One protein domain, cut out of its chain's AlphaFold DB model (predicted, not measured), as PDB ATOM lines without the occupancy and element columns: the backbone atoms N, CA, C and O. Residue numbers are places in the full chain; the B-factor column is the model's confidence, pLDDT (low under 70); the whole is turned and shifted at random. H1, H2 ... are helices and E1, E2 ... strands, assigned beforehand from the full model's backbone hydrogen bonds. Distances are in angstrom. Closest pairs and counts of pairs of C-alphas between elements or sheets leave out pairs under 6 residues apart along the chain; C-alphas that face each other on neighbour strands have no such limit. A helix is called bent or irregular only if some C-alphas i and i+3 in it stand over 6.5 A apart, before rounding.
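Overview. This is residues 39 to 129 of the 221 residues of the protein "Uncharacterized protein (DUF2384 family)" of Rhizobium azibense (UniProt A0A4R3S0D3). A small sheet of three strands, E1, E2 and E3, is covered on one face by a curved row of three helices, H1, H2 and H3, with H1 out at the E1 edge; the other face has no named helix. A long loop, residues 88 to 104, reaches away past one end of the sheet, and at that end residues 121 to 129, of which 121 to 125 belong to H4, stick out. The printed part has 91 residues, with named elements in the order H1 E1 H2 E2 H3 E3 H4; the sheet, E1 E2 E3, is parallel and the class is mixed, helices and strands. It is only just compact, close to loose, with a radius of gyration of the C-alphas of 14.5 A and spans of 43 by 33 by 23 A.

Arrangement. H1, residues 39 to 53, and H2, residues 66 to 78, touch at Ala 44 and Ala 71, their closest C-alphas, 5.7 A apart, the same way at a shallow tilt of 12 degrees. Both only graze the sheet. E1, residues 58 to 62, is parallel to E2, residues 83 to 87, with N 59 and O 83 within hydrogen-bond range at 2.9 A. H3, residues 105 to 110, touches H2, the closest C-alphas being Leu 107 and Thr 69, 5.7 A apart. H3 runs along the strands at a height over the sheet of 9.2 A. E3, residues 113 to 115, is parallel to E2, with N 115 and O 86 at 2.8 A. H4, residues 120 to 125, is not on the sheet. Every O i to N i+4 pair is within range in H1 and H4, 7 of 9 in H2, 1 of 2 in H3.

Along the chain. H1 begins at C-alpha 39 (48.807, 40.993, -2.927) and is 21.1 A long; H2, 19.7 A, is irregular, with C-alphas 67 and 70 7.1 A apart. E1 is 13.1 A, E2 13.3 A. H4 ends at C-alpha 125 (38.285, 63.345, -13.560).

Size, cuts and confidence. The C-alphas farthest apart, Ser 53 and Ala 95, are 45.3 A apart. The printed part has no cut. The link E2 to H3, 17 residues, is long. Residues 93 to 103 have pLDDT under 70.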
ATOM      1  N   SER A  39      49.715  40.271  -2.026       87.69
ATOM      2  CA  SER A  39      48.807  40.993  -2.927       87.69
ATOM      3  C   SER A  39      48.350  40.117  -4.092       87.69
ATOM      4  O   SER A  39      47.148  39.946  -4.279       87.69
ATOM      5  N   ASP A  40      49.281  39.469  -4.793       88.56
ATOM      6  CA  ASP A  40      48.958  38.655  -5.974       88.56
ATOM      7  C   ASP A  40      48.176  37.391  -5.600       88.56
ATOM      8  O   ASP A  40      47.212  37.020  -6.267       88.56
ATOM      9  N   VAL A  41      48.531  36.769  -4.470       91.75
ATOM     10  CA  VAL A  41      47.828  35.592  -3.939       91.75
ATOM     11  C   VAL A  41      46.390  35.947  -3.563       91.75
ATOM     12  O   VAL A  41      45.465  35.246  -3.961       91.75
ATOM     13  N   ASN A  42      46.184  37.045  -2.833       92.81
ATOM     14  CA  ASN A  42      44.847  37.485  -2.434       92.81
ATOM     15  C   ASN A  42      44.003  37.884  -3.649       92.81
ATOM     16  O   ASN A  42      42.831  37.519  -3.713       92.81
ATOM     17  N   LEU A  43      44.594  38.583  -4.625       92.81
ATOM     18  CA  LEU A  43      43.924  38.928  -5.880       92.81
ATOM     19  C   LEU A  43      43.458  37.677  -6.626       92.81
ATOM     20  O   LEU A  43      42.303  37.616  -7.037       92.81
ATOM     21  N   ALA A  44      44.324  36.671  -6.766       93.88
ATOM     22  CA  ALA A  44      43.965  35.417  -7.414       93.88
ATOM     23  C   ALA A  44      42.848  34.680  -6.659       93.88
ATOM     24  O   ALA A  44      41.890  34.237  -7.284       93.88
ATOM     25  N   LEU A  45      42.942  34.567  -5.329       94.44
ATOM     26  CA  LEU A  45      41.943  33.867  -4.515       94.44
ATOM     27  C   LEU A  45      40.557  34.510  -4.620       94.44
ATOM     28  O   LEU A  45      39.594  33.799  -4.893       94.44
ATOM     29  N   HIS A  46      40.459  35.832  -4.466       93.56
ATOM     30  CA  HIS A  46      39.179  36.536  -4.578       93.56
ATOM     31  C   HIS A  46      38.608  36.482  -5.995       93.56
ATOM     32  O   HIS A  46      37.424  36.223  -6.160       93.56
ATOM     33  N   LEU A  47      39.456  36.615  -7.020       93.19
ATOM     34  CA  LEU A  47      39.043  36.447  -8.414       93.19
ATOM     35  C   LEU A  47      38.379  35.084  -8.661       93.19
ATOM     36  O   LEU A  47      37.424  35.009  -9.430       93.19
ATOM     37  N   TYR A  48      38.867  34.016  -8.024       93.25
ATOM     38  CA  TYR A  48      38.236  32.698  -8.116       93.25
ATOM     39  C   TYR A  48      36.981  32.559  -7.281       93.25
ATOM     40  O   TYR A  48      36.026  31.957  -7.762       93.25
ATOM     41  N   ASP A  49      37.008  33.044  -6.043       94.38
ATOM     42  CA  ASP A  49      35.872  32.957  -5.130       94.38
ATOM     43  C   ASP A  49      34.645  33.637  -5.749       94.38
ATOM     44  O   ASP A  49      33.616  32.990  -5.934       94.38
ATOM     45  N   ASP A  50      34.818  34.873  -6.229       93.62
ATOM     46  CA  ASP A  50      33.759  35.643  -6.886       93.62
ATOM     47  C   ASP A  50      33.276  34.949  -8.175       93.62
ATOM     48  O   ASP A  50      32.080  34.828  -8.435       93.62
ATOM     49  N   ALA A  51      34.197  34.435  -8.997       93.50
ATOM     50  CA  ALA A  51      33.830  33.776 -10.250       93.50
ATOM     51  C   ALA A  51      33.146  32.412 -10.063       93.50
ATOM     52  O   ALA A  51      32.453  31.949 -10.970       93.50
ATOM     53  N   LEU A  52      33.381  31.730  -8.940       93.25
ATOM     54  CA  LEU A  52      32.770  30.439  -8.625       93.25
ATOM     55  C   LEU A  52      31.469  30.587  -7.836       93.25
ATOM     56  O   LEU A  52      30.638  29.681  -7.910       93.25
ATOM     57  N   SER A  53      31.276  31.693  -7.110       92.19
ATOM     58  CA  SER A  53      30.022  31.964  -6.399       92.19
ATOM     59  C   SER A  53      28.855  32.203  -7.363       92.19
ATOM     60  O   SER A  53      27.710  31.897  -7.031       92.19
ATOM     61  N   GLY A  54      29.152  32.677  -8.578       86.25
ATOM     62  CA  GLY A  54      28.152  33.001  -9.597       86.25
ATOM     63  C   GLY A  54      27.485  34.362  -9.382       86.25
ATOM     64  O   GLY A  54      26.484  34.650 -10.032       86.25
ATOM     65  N   ASP A  55      28.034  35.196  -8.494       88.94
ATOM     66  CA  ASP A  55      27.498  36.529  -8.180       88.94
ATOM     67  C   ASP A  55      27.957  37.615  -9.168       88.94
ATOM     68  O   ASP A  55      27.505  38.761  -9.100       88.94
ATOM     69  N   ILE A  56      28.873  37.273 -10.074       94.94
ATOM     70  CA  ILE A  56      29.430  38.192 -11.063       94.94
ATOM     71  C   ILE A  56      29.316  37.612 -12.469       94.94
ATOM     72  O   ILE A  56      29.484  36.418 -12.680       94.94
ATOM     73  N   ASP A  57      29.123  38.488 -13.452       96.00
ATOM     74  CA  ASP A  57      29.199  38.134 -14.876       96.00
ATOM     75  C   ASP A  57      30.558  38.508 -15.488       96.00
ATOM     76  O   ASP A  57      30.906  38.102 -16.602       96.00
ATOM     77  N   GLN A  58      31.338  39.323 -14.773       96.56
ATOM     78  CA  GLN A  58      32.569  39.903 -15.278       96.56
ATOM     79  C   GLN A  58      33.586  40.180 -14.171       96.56
ATOM     80  O   GLN A  58      33.275  40.809 -13.163       96.56
ATOM     81  N   VAL A  59      34.842  39.823 -14.440       95.69
ATOM     82  CA  VAL A  59      36.012  40.252 -13.665       95.69
ATOM     83  C   VAL A  59      36.795  41.285 -14.468       95.69
ATOM     84  O   VAL A  59      37.045  41.096 -15.662       95.69
ATOM     85  N   VAL A  60      37.226  42.368 -13.817       95.94
ATOM     86  CA  VAL A  60      38.148  43.354 -14.398       95.94
ATOM     87  C   VAL A  60      39.424  43.403 -13.576       95.94
ATOM     88  O   VAL A  60      39.426  43.890 -12.448       95.94
ATOM     89  N   LEU A  61      40.518  42.923 -14.162       94.31
ATOM     90  CA  LEU A  61      41.827  42.931 -13.530       94.31
ATOM     91  C   LEU A  61      42.611  44.171 -13.964       94.31
ATOM     92  O   LEU A  61      42.807  44.403 -15.157       94.31
ATOM     93  N   VAL A  62      43.071  44.965 -12.998       93.69
ATOM     94  CA  VAL A  62      43.890  46.157 -13.250       93.69
ATOM     95  C   VAL A  62      45.343  45.841 -12.905       93.69
ATOM     96  O   VAL A  62      45.762  46.009 -11.764       93.69
ATOM     97  N   THR A  63      46.107  45.327 -13.869       90.44
ATOM     98  CA  THR A  63      47.495  44.895 -13.648       90.44
ATOM     99  C   THR A  63      48.300  44.842 -14.949       90.44
ATOM    100  O   THR A  63      47.739  44.769 -16.042       90.44
ATOM    101  N   ASN A  64      49.628  44.844 -14.825       89.06
ATOM    102  CA  ASN A  64      50.542  44.374 -15.875       89.06
ATOM    103  C   ASN A  64      51.468  43.255 -15.355       89.06
ATOM    104  O   ASN A  64      52.511  43.001 -15.954       89.06
ATOM    105  N   ASP A  65      51.124  42.646 -14.216       87.69
ATOM    106  CA  ASP A  65      51.914  41.607 -13.563       87.69
ATOM    107  C   ASP A  65      51.582  40.223 -14.128       87.69
ATOM    108  O   ASP A  65      50.450  39.737 -14.030       87.69
ATOM    109  N   THR A  66      52.581  39.589 -14.740       88.56
ATOM    110  CA  THR A  66      52.456  38.262 -15.347       88.56
ATOM    111  C   THR A  66      52.212  37.147 -14.359       88.56
ATOM    112  O   THR A  66      51.736  36.094 -14.788       88.56
ATOM    113  N   ASP A  67      52.491  37.352 -13.076       90.06
ATOM    114  CA  ASP A  67      52.339  36.312 -12.061       90.06
ATOM    115  C   ASP A  67      50.863  35.908 -11.873       90.06
ATOM    116  O   ASP A  67      50.569  34.806 -11.411       90.06
ATOM    117  N   LEU A  68      49.919  36.733 -12.349       92.31
ATOM    118  CA  LEU A  68      48.484  36.428 -12.391       92.31
ATOM    119  C   LEU A  68      48.030  35.668 -13.653       92.31
ATOM    120  O   LEU A  68      46.854  35.312 -13.762       92.31
ATOM    121  N   THR A  69      48.929  35.365 -14.597       94.19
ATOM    122  CA  THR A  69      48.601  34.581 -15.810       94.19
ATOM    123  C   THR A  69      47.975  33.220 -15.469       94.19
ATOM    124  O   THR A  69      46.892  32.944 -15.991       94.19
ATOM    125  N   PRO A  70      48.538  32.402 -14.551       94.50
ATOM    126  CA  PRO A  70      47.947  31.106 -14.202       94.50
ATOM    127  C   PRO A  70      46.537  31.241 -13.613       94.50
ATOM    128  O   PRO A  70      45.669  30.396 -13.842       94.50
ATOM    129  N   ALA A  71      46.281  32.333 -12.883       94.31
ATOM    130  CA  ALA A  71      44.963  32.611 -12.332       94.31
ATOM    131  C   ALA A  71      43.940  32.922 -13.436       94.31
ATOM    132  O   ALA A  71      42.806  32.468 -13.351       94.31
ATOM    133  N   LEU A  72      44.317  33.621 -14.507       94.19
ATOM    134  CA  LEU A  72      43.417  33.858 -15.642       94.19
ATOM    135  C   LEU A  72      43.199  32.607 -16.507       94.19
ATOM    136  O   LEU A  72      42.082  32.391 -16.977       94.19
ATOM    137  N   GLU A  73      44.225  31.772 -16.693       95.56
ATOM    138  CA  GLU A  73      44.119  30.516 -17.453       95.56
ATOM    139  C   GLU A  73      43.115  29.554 -16.814       95.56
ATOM    140  O   GLU A  73      42.195  29.065 -17.477       95.56
ATOM    141  N   MET A  74      43.234  29.315 -15.506       95.25
ATOM    142  CA  MET A  74      42.304  28.422 -14.817       95.25
ATOM    143  C   MET A  74      40.892  29.048 -14.701       95.25
ATOM    144  O   MET A  74      39.910  28.303 -14.686       95.25
ATOM    145  N   LEU A  75      40.746  30.383 -14.745       94.62
ATOM    146  CA  LEU A  75      39.446  31.061 -14.741       94.62
ATOM    147  C   LEU A  75      38.753  30.830 -16.083       94.62
ATOM    148  O   LEU A  75      37.581  30.470 -16.114       94.62
ATOM    149  N   GLN A  76      39.486  30.973 -17.188       95.19
ATOM    150  CA  GLN A  76      38.984  30.651 -18.523       95.19
ATOM    151  C   GLN A  76      38.547  29.184 -18.624       95.19
ATOM    152  O   GLN A  76      37.525  28.899 -19.243       95.19
ATOM    153  N   ALA A  77      39.297  28.262 -18.014       95.94
ATOM    154  CA  ALA A  77      38.980  26.839 -18.049       95.94
ATOM    155  C   ALA A  77      37.753  26.470 -17.195       95.94
ATOM    156  O   ALA A  77      36.947  25.640 -17.610       95.94
ATOM    157  N   ARG A  78      37.613  27.056 -15.999       95.25
ATOM    158  CA  ARG A  78      36.573  26.676 -15.025       95.25
ATOM    159  C   ARG A  78      35.297  27.501 -15.135       95.25
ATOM    160  O   ARG A  78      34.212  26.954 -14.963       95.25
ATOM    161  N   CYS A  79      35.428  28.784 -15.449       95.25
ATOM    162  CA  CYS A  79      34.322  29.726 -15.568       95.25
ATOM    163  C   CYS A  79      34.376  30.433 -16.936       95.25
ATOM    164  O   CYS A  79      34.523  31.655 -17.001       95.25
ATOM    165  N   PRO A  80      34.259  29.693 -18.061       94.88
ATOM    166  CA  PRO A  80      34.403  30.271 -19.401       94.88
ATOM    167  C   PRO A  80      33.356  31.349 -19.714       94.88
ATOM    168  O   PRO A  80      33.625  32.223 -20.536       94.88
ATOM    169  N   HIS A  81      32.196  31.294 -19.050       94.50
ATOM    170  CA  HIS A  81      31.083  32.235 -19.191       94.50
ATOM    171  C   HIS A  81      31.367  33.614 -18.575       94.50
ATOM    172  O   HIS A  81      30.739  34.587 -18.978       94.50
ATOM    173  N   ILE A  82      32.324  33.714 -17.646       96.44
ATOM    174  CA  ILE A  82      32.689  34.980 -17.009       96.44
ATOM    175  C   ILE A  82      33.503  35.827 -17.983       96.44
ATOM    176  O   ILE A  82      34.562  35.408 -18.473       96.44
ATOM    177  N   VAL A  83      33.039  37.051 -18.238       97.25
ATOM    178  CA  VAL A  83      33.769  38.027 -19.047       97.25
ATOM    179  C   VAL A  83      35.029  38.459 -18.292       97.25
ATOM    180  O   VAL A  83      35.030  38.682 -17.087       97.25
ATOM    181  N   ARG A  84      36.140  38.586 -19.014       96.38
ATOM    182  CA  ARG A  84      37.476  38.850 -18.455       96.38
ATOM    183  C   ARG A  84      37.998  40.132 -19.069       96.38
ATOM    184  O   ARG A  84      38.311  40.150 -20.256       96.38
ATOM    185  N   GLY A  85      38.040  41.198 -18.288       96.56
ATOM    186  CA  GLY A  85      38.616  42.476 -18.676       96.56
ATOM    187  C   GLY A  85      40.018  42.644 -18.116       96.56
ATOM    188  O   GLY A  85      40.265  42.297 -16.962       96.56
ATOM    189  N   LEU A  86      40.917  43.214 -18.912       95.19
ATOM    190  CA  LEU A  86      42.252  43.603 -18.467       95.19
ATOM    191  C   LEU A  86      42.444  45.104 -18.667       95.19
ATOM    192  O   LEU A  86      42.297  45.617 -19.777       95.19
ATOM    193  N   VAL A  87      42.815  45.809 -17.606       93.81
ATOM    194  CA  VAL A  87      43.247  47.206 -17.661       93.81
ATOM    195  C   VAL A  87      44.718  47.254 -17.299       93.81
ATOM    196  O   VAL A  87      45.113  46.848 -16.211       93.81
ATOM    197  N   ILE A  88      45.528  47.783 -18.204       90.81
ATOM    198  CA  ILE A  88      46.966  47.909 -18.008       90.81
ATOM    199  C   ILE A  88      47.223  49.318 -17.478       90.81
ATOM    200  O   ILE A  88      46.981  50.286 -18.209       90.81
ATOM    201  N   PRO A  89      47.663  49.469 -16.213       88.38
ATOM    202  CA  PRO A  89      47.815  50.770 -15.570       88.38
ATOM    203  C   PRO A  89      49.111  51.452 -16.036       88.38
ATOM    204  O   PRO A  89      50.049  51.643 -15.267       88.38
ATOM    205  N   THR A  90      49.179  51.786 -17.323       85.88
ATOM    206  CA  THR A  90      50.289  52.511 -17.954       85.88
ATOM    207  C   THR A  90      49.796  53.821 -18.564       85.88
ATOM    208  O   THR A  90      48.614  53.960 -18.904       85.88
ATOM    209  N   ARG A  91      50.703  54.793 -18.681       79.06
ATOM    210  CA  ARG A  91      50.453  56.090 -19.311       79.06
ATOM    211  C   ARG A  91      50.990  56.094 -20.738       79.06
ATOM    212  O   ARG A  91      51.912  55.351 -21.079       79.06
ATOM    213  N   LYS A  92      50.426  56.971 -21.564       76.00
ATOM    214  CA  LYS A  92      51.067  57.368 -22.819       76.00
ATOM    215  C   LYS A  92      52.176  58.370 -22.511       76.00
ATOM    216  O   LYS A  92      51.978  59.274 -21.705       76.00
ATOM    217  N   VAL A  93      53.323  58.208 -23.152       64.06
ATOM    218  CA  VAL A  93      54.511  59.043 -22.995       64.06
ATOM    219  C   VAL A  93      54.904  59.596 -24.363       64.06
ATOM    220  O   VAL A  93      54.887  58.892 -25.369       64.06
ATOM    221  N   GLY A  94      55.271  60.878 -24.395       59.03
ATOM    222  CA  GLY A  94      55.727  61.564 -25.603       59.03
ATOM    223  C   GLY A  94      54.604  61.999 -26.555       59.03
ATOM    224  O   GLY A  94      53.472  61.526 -26.495       59.03
ATOM    225  N   ALA A  95      54.936  62.921 -27.466       55.22
ATOM    226  CA  ALA A  95      53.995  63.471 -28.449       55.22
ATOM    227  C   ALA A  95      53.507  62.431 -29.480       55.22
ATOM    228  O   ALA A  95      52.461  62.623 -30.094       55.22
ATOM    229  N   GLY A  96      54.248  61.327 -29.649       60.81
ATOM    230  CA  GLY A  96      53.885  60.197 -30.513       60.81
ATOM    231  C   GLY A  96      52.894  59.209 -29.888       60.81
ATOM    232  O   GLY A  96      52.356  58.365 -30.600       60.81
ATOM    233  N   GLY A  97      52.606  59.326 -28.583       62.41
ATOM    234  CA  GLY A  97      51.672  58.435 -27.892       62.41
ATOM    235  C   GLY A  97      52.224  57.038 -27.599       62.41
ATOM    236  O   GLY A  97      51.428  56.103 -27.470       62.41
ATOM    237  N   ASP A  98      53.547  56.903 -27.481       64.88
ATOM    238  CA  ASP A  98      54.206  55.655 -27.093       64.88
ATOM    239  C   ASP A  98      53.756  55.229 -25.688       64.88
ATOM    240  O   ASP A  98      53.403  56.057 -24.848       64.88
ATOM    241  N   LEU A  99      53.718  53.928 -25.411       65.00
ATOM    242  CA  LEU A  99      53.331  53.426 -24.090       65.00
ATOM    243  C   LEU A  99      54.553  53.373 -23.171       65.00
ATOM    244  O   LEU A  99      55.604  52.885 -23.571       65.00
ATOM    245  N   GLU A 100      54.403  53.821 -21.918       64.69
ATOM    246  CA  GLU A 100      55.470  53.721 -20.905       64.69
ATOM    247  C   GLU A 100      55.865  52.260 -20.646       64.69
ATOM    248  O   GLU A 100      57.023  51.943 -20.369       64.69
ATOM    249  N   ARG A 101      54.877  51.362 -20.719       66.94
ATOM    250  CA  ARG A 101      55.053  49.916 -20.625       66.94
ATOM    251  C   ARG A 101      54.192  49.231 -21.665       66.94
ATOM    252  O   ARG A 101      53.005  49.529 -21.794       66.94
ATOM    253  N   GLU A 102      54.780  48.274 -22.368       69.44
ATOM    254  CA  GLU A 102      54.011  47.431 -23.268       69.44
ATOM    255  C   GLU A 102      53.067  46.517 -22.490       69.44
ATOM    256  O   GLU A 102      53.341  46.062 -21.371       69.44
ATOM    257  N   ALA A 103      51.921  46.269 -23.115       66.94
ATOM    258  CA  ALA A 103      50.935  45.341 -22.616       66.94
ATOM    259  C   ALA A 103      51.512  43.929 -22.582       66.94
ATOM    260  O   ALA A 103      52.020  43.460 -23.603       66.94
ATOM    261  N   ASN A 104      51.376  43.219 -21.460       76.31
ATOM    262  CA  ASN A 104      51.822  41.839 -21.459       76.31
ATOM    263  C   ASN A 104      50.972  40.971 -22.403       76.31
ATOM    264  O   ASN A 104      49.754  40.842 -22.250       76.31
ATOM    265  N   VAL A 105      51.644  40.351 -23.372       81.00
ATOM    266  CA  VAL A 105      51.023  39.542 -24.421       81.00
ATOM    267  C   VAL A 105      50.308  38.308 -23.856       81.00
ATOM    268  O   VAL A 105      49.294  37.910 -24.428       81.00
ATOM    269  N   SER A 106      50.786  37.698 -22.762       85.00
ATOM    270  CA  SER A 106      50.140  36.509 -22.180       85.00
ATOM    271  C   SER A 106      48.793  36.862 -21.550       85.00
ATOM    272  O   SER A 106      47.776  36.281 -21.921       85.00
ATOM    273  N   LEU A 107      48.758  37.875 -20.682       88.31
ATOM    274  CA  LEU A 107      47.533  38.337 -20.020       88.31
ATOM    275  C   LEU A 107      46.498  38.837 -21.032       88.31
ATOM    276  O   LEU A 107      45.318  38.503 -20.941       88.31
ATOM    277  N   ALA A 108      46.946  39.610 -22.026       89.88
ATOM    278  CA  ALA A 108      46.066  40.178 -23.039       89.88
ATOM    279  C   ALA A 108      45.333  39.109 -23.866       89.88
ATOM    280  O   ALA A 108      44.200  39.340 -24.277       89.88
ATOM    281  N   LYS A 109      45.950  37.941 -24.094       93.19
ATOM    282  CA  LYS A 109      45.334  36.821 -24.829       93.19
ATOM    283  C   LYS A 109      44.221  36.119 -24.051       93.19
ATOM    284  O   LYS A 109      43.351  35.512 -24.667       93.19
ATOM    285  N   LEU A 110      44.260  36.176 -22.721       94.19
ATOM    286  CA  LEU A 110      43.289  35.513 -21.844       94.19
ATOM    287  C   LEU A 110      42.064  36.396 -21.557       94.19
ATOM    288  O   LEU A 110      41.021  35.903 -21.112       94.19
ATOM    289  N   ALA A 111      42.183  37.698 -21.817       95.31
ATOM    290  CA  ALA A 111      41.119  38.672 -21.645       95.31
ATOM    291  C   ALA A 111      40.213  38.755 -22.885       95.31
ATOM    292  O   ALA A 111      40.661  38.689 -24.025       95.31
ATOM    293  N   HIS A 112      38.921  38.961 -22.651       97.12
ATOM    294  CA  HIS A 112      37.935  39.252 -23.691       97.12
ATOM    295  C   HIS A 112      38.073  40.680 -24.230       97.12
ATOM    296  O   HIS A 112      37.776  40.940 -25.394       97.12
ATOM    297  N   TRP A 113      38.531  41.610 -23.394       96.62
ATOM    298  CA  TRP A 113      38.854  42.969 -23.802       96.62
ATOM    299  C   TRP A 113      40.046  43.496 -23.006       96.62
ATOM    300  O   TRP A 113      40.262  43.126 -21.851       96.62
ATOM    301  N   VAL A 114      40.820  44.383 -23.634       94.06
ATOM    302  CA  VAL A 114      42.026  44.962 -23.037       94.06
ATOM    303  C   VAL A 114      42.017  46.472 -23.202       94.06
ATOM    304  O   VAL A 114      41.992  46.990 -24.321       94.06
ATOM    305  N   ARG A 115      42.121  47.186 -22.084       92.00
ATOM    306  CA  ARG A 115      42.410  48.617 -22.055       92.00
ATOM    307  C   ARG A 115      43.904  48.814 -21.835       92.00
ATOM    308  O   ARG A 115      44.438  48.507 -20.776       92.00
ATOM    309  N   ARG A 116      44.581  49.308 -22.874       88.50
ATOM    310  CA  ARG A 116      46.054  49.354 -22.943       88.50
ATOM    311  C   ARG A 116      46.701  50.517 -22.194       88.50
ATOM    312  O   ARG A 116      47.909  50.499 -22.040       88.50
ATOM    313  N   HIS A 117      45.936  51.533 -21.810       88.12
ATOM    314  CA  HIS A 117      46.427  52.694 -21.067       88.12
ATOM    315  C   HIS A 117      45.273  53.402 -20.355       88.12
ATOM    316  O   HIS A 117      44.104  53.216 -20.710       88.12
ATOM    317  N   ILE A 118      45.630  54.245 -19.391       88.38
ATOM    318  CA  ILE A 118      44.732  55.200 -18.739       88.38
ATOM    319  C   ILE A 118      45.163  56.599 -19.187       88.38
ATOM    320  O   ILE A 118      46.349  56.922 -19.123       88.38
ATOM    321  N   SER A 119      44.230  57.405 -19.695       87.50
ATOM    322  CA  SER A 119      44.537  58.773 -20.120       87.50
ATOM    323  C   SER A 119      44.656  59.722 -18.928       87.50
ATOM    324  O   SER A 119      44.050  59.513 -17.874       87.50
ATOM    325  N   ASP A 120      45.404  60.806 -19.116       85.56
ATOM    326  CA  ASP A 120      45.540  61.849 -18.098       85.56
ATOM    327  C   ASP A 120      44.208  62.534 -17.786       85.56
ATOM    328  O   ASP A 120      43.998  62.972 -16.657       85.56
ATOM    329  N   ASP A 121      43.300  62.615 -18.761       87.25
ATOM    330  CA  ASP A 121      41.968  63.176 -18.543       87.25
ATOM    331  C   ASP A 121      41.129  62.293 -17.622       87.25
ATOM    332  O   ASP A 121      40.613  62.771 -16.616       87.25
ATOM    333  N   GLU A 122      41.108  60.983 -17.873       90.06
ATOM    334  CA  GLU A 122      40.414  60.030 -17.003       90.06
ATOM    335  C   GLU A 122      40.990  60.040 -15.584       90.06
ATOM    336  O   GLU A 122      40.239  59.963 -14.613       90.06
ATOM    337  N   LEU A 123      42.313  60.166 -15.438       88.25
ATOM    338  CA  LEU A 123      42.931  60.335 -14.123       88.25
ATOM    339  C   LEU A 123      42.477  61.638 -13.463       88.25
ATOM    340  O   LEU A 123      42.120  61.625 -12.285       88.25
ATOM    341  N   ARG A 124      42.465  62.750 -14.204       84.81
ATOM    342  CA  ARG A 124      42.061  64.067 -13.700       84.81
ATOM    343  C   ARG A 124      40.614  64.078 -13.215       84.81
ATOM    344  O   ARG A 124      40.338  64.658 -12.169       84.81
ATOM    345  N   THR A 125      39.708  63.410 -13.925       89.19
ATOM    346  CA  THR A 125      38.285  63.345 -13.560       89.19
ATOM    347  C   THR A 125      37.975  62.288 -12.499       89.19
ATOM    348  O   THR A 125      36.909  62.342 -11.892       89.19
ATOM    349  N   SER A 126      38.887  61.343 -12.249       91.62
ATOM    350  CA  SER A 126      38.692  60.222 -11.310       91.62
ATOM    351  C   SER A 126      39.448  60.396  -9.987       91.62
ATOM    352  O   SER A 126      39.838  59.416  -9.351       91.62
ATOM    353  N   GLN A 127      39.695  61.637  -9.564       88.56
ATOM    354  CA  GLN A 127      40.335  61.915  -8.277       88.56
ATOM    355  C   GLN A 127      39.358  61.699  -7.116       88.56
ATOM    356  O   GLN A 127      38.180  62.048  -7.191       88.56
ATOM    357  N   LEU A 128      39.864  61.160  -6.004       90.69
ATOM    358  CA  LEU A 128      39.122  61.169  -4.743       90.69
ATOM    359  C   LEU A 128      38.914  62.617  -4.261       90.69
ATOM    360  O   LEU A 128      39.742  63.484  -4.555       90.69
ATOM    361  N   PRO A 129      37.863  62.883  -3.465       89.25
ATOM    362  CA  PRO A 129      37.734  64.153  -2.762       89.25
ATOM    363  C   PRO A 129      38.976  64.440  -1.911       89.25
ATOM    364  O   PRO A 129      39.573  63.525  -1.345       89.25
TER     365      PRO A 129